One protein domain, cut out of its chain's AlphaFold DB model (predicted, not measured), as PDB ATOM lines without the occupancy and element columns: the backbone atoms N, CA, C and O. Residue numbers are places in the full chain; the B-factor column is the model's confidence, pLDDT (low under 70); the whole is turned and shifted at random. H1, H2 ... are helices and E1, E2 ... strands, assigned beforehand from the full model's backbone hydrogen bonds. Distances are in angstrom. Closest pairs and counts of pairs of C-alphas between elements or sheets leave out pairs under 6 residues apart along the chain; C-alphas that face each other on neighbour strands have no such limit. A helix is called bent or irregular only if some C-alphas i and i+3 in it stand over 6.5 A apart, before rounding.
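Overview. This is residues 8 to 54 of the 134 residues of an uncharacterized protein of Candidatus Berkelbacteria bacterium RIFCSPLOWO2_01_FULL_50_28 (UniProt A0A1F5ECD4). The domain is one long helix with a small head at its far end: H1 runs out as an arm, and the head holds the two-stranded hairpin E1 and E2 together with the unnamed link, residues 30 to 40, that leads into it. The first part of the arm, residues 8 to 23, all in H1, sticks out free. The printed part has 47 residues with one named helix and two named strands, in the order H1, E1, E2; the sheet has the order E1, E2 and is antiparallel, and the class is mixed, helices and strands. The whole is only just loose, close to extended, with a radius of gyration of the C-alphas of 14.2 A, and it spans 45 by 22 by 13 A, the arm making the length.

Arrangement. Look first at the sheet, where E1, residues 41 to 46, and E2, residues 49 to 54, are antiparallel neighbours and form a hairpin, with 141 degrees between their N-to-C directions. Go to its tight link of two residues, and beside it you will find the C-alphas of Val 46 and Lys 49 facing each other at 5.4 A. At the other end of the pair, the C-alphas of Phe 41 and Pro 54 face each other at 4.6 A. Between these ends, look for N 42 and O 53, 2.8 A apart, and N 51 and O 44, 2.9 A apart, both within hydrogen-bond range. Now move outward to H1, residues 8 to 29, which is apart from E2. In H1 every O i to N i+4 pair is within hydrogen-bond range, and the helix is not bent.

Along the chain. Find C-alpha 41 at (188.445, 217.427, 154.705); from there E1 runs 14.5 A to C-alpha 46. Then take E2 from C-alpha 49 over 16.0 A to C-alpha 54 at (189.964, 214.920, 158.207). For H1, start at C-alpha 8 at (155.921, 240.431, 141.834) and read on to C-alpha 29 at (173.143, 225.891, 164.340), 31.9 A away.

Size, cuts and confidence. The two C-alphas farthest apart are those of Asp 8 and Pro 54, the first and last printed residues, at 45.6 A. Leave out the free residues 8 to 23, and the body of 31 residues spans 25 by 18 by 9 A, with a radius of gyration of 9.1 A. The link from H1 to E1, 11 residues, is long. The printed part has no cut. In the B-factor column the mean pLDDT of the printed part is 72.4, and 22 residues are under 70: residues 8 to 21, 23 to 25 and 27 to 31.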
ATOM      1  N   ASP A   8     156.501 241.582 141.132       61.94
ATOM      2  CA  ASP A   8     155.921 240.431 141.834       61.94
ATOM      3  C   ASP A   8     156.840 239.196 141.779       61.94
ATOM      4  O   ASP A   8     157.157 238.576 142.793       61.94
ATOM      5  N   LEU A   9     157.428 238.931 140.607       61.81
ATOM      6  CA  LEU A   9     158.452 237.895 140.444       61.81
ATOM      7  C   LEU A   9     159.704 238.184 141.280       61.81
ATOM      8  O   LEU A   9     160.285 237.279 141.875       61.81
ATOM      9  N   THR A  10     160.119 239.449 141.354       67.62
ATOM     10  CA  THR A  10     161.300 239.845 142.132       67.62
ATOM     11  C   THR A  10     161.076 239.602 143.626       67.62
ATOM     12  O   THR A  10     161.937 239.015 144.283       67.62
ATOM     13  N   ALA A  11     159.908 239.986 144.151       66.31
ATOM     14  CA  ALA A  11     159.531 239.735 145.540       66.31
ATOM     15  C   ALA A  11     159.434 238.228 145.848       66.31
ATOM     16  O   ALA A  11     159.944 237.767 146.870       66.31
ATOM     17  N   PHE A  12     158.871 237.443 144.927       62.53
ATOM     18  CA  PHE A  12     158.794 235.985 145.032       62.53
ATOM     19  C   PHE A  12     160.182 235.324 145.133       62.53
ATOM     20  O   PHE A  12     160.441 234.541 146.051       62.53
ATOM     21  N   TYR A  13     161.126 235.682 144.254       64.56
ATOM     22  CA  TYR A  13     162.489 235.137 144.304       64.56
ATOM     23  C   TYR A  13     163.285 235.606 145.529       64.56
ATOM     24  O   TYR A  13     164.100 234.846 146.066       64.56
ATOM     25  N   GLN A  14     163.050 236.831 146.008       67.19
ATOM     26  CA  GLN A  14     163.636 237.325 147.257       67.19
ATOM     27  C   GLN A  14     163.148 236.515 148.462       67.19
ATOM     28  O   GLN A  14     163.963 236.133 149.302       67.19
ATOM     29  N   HIS A  15     161.856 236.184 148.508       61.38
ATOM     30  CA  HIS A  15     161.277 235.362 149.567       61.38
ATOM     31  C   HIS A  15     161.846 233.934 149.575       61.38
ATOM     32  O   HIS A  15     162.285 233.453 150.618       61.38
ATOM     33  N   ILE A  16     161.948 233.276 148.412       59.97
ATOM     34  CA  ILE A  16     162.587 231.949 148.300       59.97
ATOM     35  C   ILE A  16     164.047 231.995 148.769       59.97
ATOM     36  O   ILE A  16     164.511 231.105 149.486       59.97
ATOM     37  N   SER A  17     164.775 233.044 148.385       53.59
ATOM     38  CA  SER A  17     166.172 233.226 148.787       53.59
ATOM     39  C   SER A  17     166.312 233.400 150.301       53.59
ATOM     40  O   SER A  17     167.234 232.843 150.898       53.59
ATOM     41  N   GLU A  18     165.393 234.139 150.929       68.38
ATOM     42  CA  GLU A  18     165.342 234.312 152.382       68.38
ATOM     43  C   GLU A  18     165.082 232.981 153.094       68.38
ATOM     44  O   GLU A  18     165.841 232.601 153.985       68.38
ATOM     45  N   MET A  19     164.101 232.206 152.631       66.00
ATOM     46  CA  MET A  19     163.810 230.878 153.183       66.00
ATOM     47  C   MET A  19     165.009 229.927 153.068       66.00
ATOM     48  O   MET A  19     165.336 229.210 154.017       66.00
ATOM     49  N   GLY A  20     165.730 229.965 151.942       51.38
ATOM     50  CA  GLY A  20     166.970 229.208 151.766       51.38
ATOM     51  C   GLY A  20     168.077 229.629 152.740       51.38
ATOM     52  O   GLY A  20     168.767 228.771 153.297       51.38
ATOM     53  N   ARG A  21     168.239 230.936 152.995       66.88
ATOM     54  CA  ARG A  21     169.198 231.455 153.990       66.88
ATOM     55  C   ARG A  21     168.853 231.000 155.406       66.88
ATOM     56  O   ARG A  21     169.753 230.572 156.129       66.88
ATOM     57  N   LEU A  22     167.576 231.067 155.780       70.81
ATOM     58  CA  LEU A  22     167.095 230.660 157.101       70.81
ATOM     59  C   LEU A  22     167.303 229.162 157.336       70.81
ATOM     60  O   LEU A  22     167.800 228.770 158.391       70.81
ATOM     61  N   GLU A  23     167.033 228.325 156.336       64.00
ATOM     62  CA  GLU A  23     167.278 226.885 156.438       64.00
ATOM     63  C   GLU A  23     168.779 226.558 156.529       64.00
ATOM     64  O   GLU A  23     169.194 225.707 157.320       64.00
ATOM     65  N   VAL A  24     169.624 227.282 155.786       63.19
ATOM     66  CA  VAL A  24     171.088 227.183 155.899       63.19
ATOM     67  C   VAL A  24     171.570 227.577 157.296       63.19
ATOM     68  O   VAL A  24     172.437 226.908 157.863       63.19
ATOM     69  N   ALA A  25     171.012 228.642 157.871       66.00
ATOM     70  CA  ALA A  25     171.331 229.070 159.228       66.00
ATOM     71  C   ALA A  25     170.887 228.022 160.260       66.00
ATOM     72  O   ALA A  25     171.690 227.634 161.110       66.00
ATOM     73  N   ARG A  26     169.665 227.489 160.134       70.81
ATOM     74  CA  ARG A  26     169.120 226.443 161.012       70.81
ATOM     75  C   ARG A  26     170.015 225.204 161.038       70.81
ATOM     76  O   ARG A  26     170.384 224.731 162.110       70.81
ATOM     77  N   ARG A  27     170.423 224.710 159.868       68.44
ATOM     78  CA  ARG A  27     171.318 223.547 159.738       68.44
ATOM     79  C   ARG A  27     172.707 223.801 160.328       68.44
ATOM     80  O   ARG A  27     173.237 222.939 161.023       68.44
ATOM     81  N   ARG A  28     173.270 225.004 160.145       69.94
ATOM     82  CA  ARG A  28     174.545 225.395 160.776       69.94
ATOM     83  C   ARG A  28     174.465 225.398 162.303       69.94
ATOM     84  O   ARG A  28     175.370 224.874 162.940       69.94
ATOM     85  N   VAL A  29     173.384 225.931 162.882       69.75
ATOM     86  CA  VAL A  29     173.143 225.891 164.340       69.75
ATOM     87  C   VAL A  29     173.041 224.448 164.841       69.75
ATOM     88  O   VAL A  29     173.503 224.129 165.931       69.75
ATOM     89  N   GLN A  30     172.503 223.545 164.022       67.06
ATOM     90  CA  GLN A  30     172.415 222.118 164.335       67.06
ATOM     91  C   GLN A  30     173.736 221.349 164.153       67.06
ATOM     92  O   GLN A  30     173.756 220.140 164.401       67.06
ATOM     93  N   GLY A  31     174.824 222.020 163.766       62.81
ATOM     94  CA  GLY A  31     176.147 221.422 163.576       62.81
ATOM     95  C   GLY A  31     176.364 220.789 162.199       62.81
ATOM     96  O   GLY A  31     177.366 220.105 161.995       62.81
ATOM     97  N   GLU A  32     175.457 221.001 161.241       70.75
ATOM     98  CA  GLU A  32     175.641 220.514 159.876       70.75
ATOM     99  C   GLU A  32     176.557 221.434 159.066       70.75
ATOM    100  O   GLU A  32     176.388 222.657 159.016       70.75
ATOM    101  N   THR A  33     177.504 220.830 158.349       72.25
ATOM    102  CA  THR A  33     178.321 221.554 157.374       72.25
ATOM    103  C   THR A  33     177.647 221.532 156.005       72.25
ATOM    104  O   THR A  33     177.540 220.497 155.344       72.25
ATOM    105  N   ILE A  34     177.236 222.713 155.546       70.88
ATOM    106  CA  ILE A  34     176.583 222.909 154.249       70.88
ATOM    107  C   ILE A  34     177.611 223.299 153.186       70.88
ATOM    108  O   ILE A  34     178.515 224.096 153.438       70.88
ATOM    109  N   GLY A  35     177.428 222.781 151.971       78.12
ATOM    110  CA  GLY A  35     178.332 223.006 150.844       78.12
ATOM    111  C   GLY A  35     179.382 221.910 150.714       78.12
ATOM    112  O   GLY A  35     179.281 220.864 151.344       78.12
ATOM    113  N   GLN A  36     180.353 222.101 149.831       80.12
ATOM    114  CA  GLN A  36     181.431 221.135 149.612       80.12
ATOM    115  C   GLN A  36     182.483 221.242 150.727       80.12
ATOM    116  O   GLN A  36     182.805 222.368 151.118       80.12
ATOM    117  N   PRO A  37     183.063 220.124 151.205       84.12
ATOM    118  CA  PRO A  37     184.098 220.193 152.224       84.12
ATOM    119  C   PRO A  37     185.335 220.921 151.658       84.12
ATOM    120  O   PRO A  37     185.636 220.796 150.457       84.12
ATOM    121  N   PRO A  38     186.026 221.738 152.468       88.12
ATOM    122  CA  PRO A  38     187.315 222.323 152.104       88.12
ATOM    123  C   PRO A  38     188.374 221.245 151.836       88.12
ATOM    124  O   PRO A  38     188.233 220.112 152.283       88.12
ATOM    125  N   LEU A  39     189.440 221.593 151.106       88.81
ATOM    126  CA  LEU A  39     190.573 220.679 150.896       88.81
ATOM    127  C   LEU A  39     191.177 220.270 152.251       88.81
ATOM    128  O   LEU A  39     191.240 221.105 153.153       88.81
ATOM    129  N   GLY A  40     191.599 219.012 152.387       85.12
ATOM    130  CA  GLY A  40     192.005 218.434 153.671       85.12
ATOM    131  C   GLY A  40     190.855 217.819 154.464       85.12
ATOM    132  O   GLY A  40     191.097 217.182 155.480       85.12
ATOM    133  N   PHE A  41     189.607 217.982 154.023       86.50
ATOM    134  CA  PHE A  41     188.445 217.427 154.705       86.50
ATOM    135  C   PHE A  41     187.543 216.676 153.734       86.50
ATOM    136  O   PHE A  41     187.397 217.036 152.563       86.50
ATOM    137  N   ARG A  42     186.861 215.668 154.263       85.19
ATOM    138  CA  ARG A  42     185.809 214.916 153.584       85.19
ATOM    139  C   ARG A  42     184.510 215.028 154.365       85.19
ATOM    140  O   ARG A  42     184.513 215.249 155.575       85.19
ATOM    141  N   LYS A  43     183.389 214.852 153.673       88.00
ATOM    142  CA  LYS A  43     182.094 214.742 154.339       88.00
ATOM    143  C   LYS A  43     181.947 213.368 154.964       88.00
ATOM    144  O   LYS A  43     182.191 212.364 154.305       88.00
ATOM    145  N   VAL A  44     181.478 213.347 156.198       83.56
ATOM    146  CA  VAL A  44     181.038 212.142 156.895       83.56
ATOM    147  C   VAL A  44     179.650 212.383 157.468       83.56
ATOM    148  O   VAL A  44     179.270 213.523 157.743       83.56
ATOM    149  N   GLN A  45     178.880 211.314 157.630       82.94
ATOM    150  CA  GLN A  45     177.629 211.370 158.372       82.94
ATOM    151  C   GLN A  45     177.868 210.835 159.778       82.94
ATOM    152  O   GLN A  45     178.341 209.715 159.945       82.94
ATOM    153  N   VAL A  46     177.544 211.642 160.783       77.06
ATOM    154  CA  VAL A  46     177.616 211.265 162.197       77.06
ATOM    155  C   VAL A  46     176.262 211.593 162.809       77.06
ATOM    156  O   VAL A  46     175.805 212.733 162.717       77.06
ATOM    157  N   ASN A  47     175.589 210.599 163.395       77.00
ATOM    158  CA  ASN A  47     174.264 210.752 164.016       77.00
ATOM    159  C   ASN A  47     173.220 211.405 163.085       77.00
ATOM    160  O   ASN A  47     172.486 212.305 163.490       77.00
ATOM    161  N   GLY A  48     173.200 211.001 161.809       76.88
ATOM    162  CA  GLY A  48     172.277 211.532 160.797       76.88
ATOM    163  C   GLY A  48     172.601 212.943 160.291       76.88
ATOM    164  O   GLY A  48     171.886 213.456 159.435       76.88
ATOM    165  N   LYS A  49     173.685 213.569 160.769       75.81
ATOM    166  CA  LYS A  49     174.118 214.915 160.369       75.81
ATOM    167  C   LYS A  49     175.368 214.860 159.506       75.81
ATOM    168  O   LYS A  49     176.281 214.078 159.763       75.81
ATOM    169  N   THR A  50     175.435 215.728 158.498       80.50
ATOM    170  CA  THR A  50     176.629 215.858 157.650       80.50
ATOM    171  C   THR A  50     177.663 216.761 158.319       80.50
ATOM    172  O   THR A  50     177.407 217.942 158.553       80.50
ATOM    173  N   THR A  51     178.851 216.223 158.573       78.81
ATOM    174  CA  THR A  51     179.986 216.906 159.211       78.81
ATOM    175  C   THR A  51     181.250 216.754 158.355       78.81
ATOM    176  O   THR A  51     181.300 215.932 157.435       78.81
ATOM    177  N   ASN A  52     182.256 217.591 158.610       81.19
ATOM    178  CA  ASN A  52     183.579 217.458 158.009       81.19
ATOM    179  C   ASN A  52     184.480 216.617 158.919       81.19
ATOM    180  O   ASN A  52     184.671 216.961 160.083       81.19
ATOM    181  N   ALA A  53     185.101 215.584 158.361       77.62
ATOM    182  CA  ALA A  53     186.196 214.856 158.992       77.62
ATOM    183  C   ALA A  53     187.508 215.092 158.229       77.62
ATOM    184  O   ALA A  53     187.457 215.391 157.032       77.62
ATOM    185  N   PRO A  54     188.672 214.933 158.882       80.38
ATOM    186  CA  PRO A  54     189.964 214.920 158.207       80.38
ATOM    187  C   PRO A  54     189.990 213.915 157.053       80.38
ATOM    188  O   PRO A  54     189.520 212.781 157.179       80.38
TER     189      PRO A  54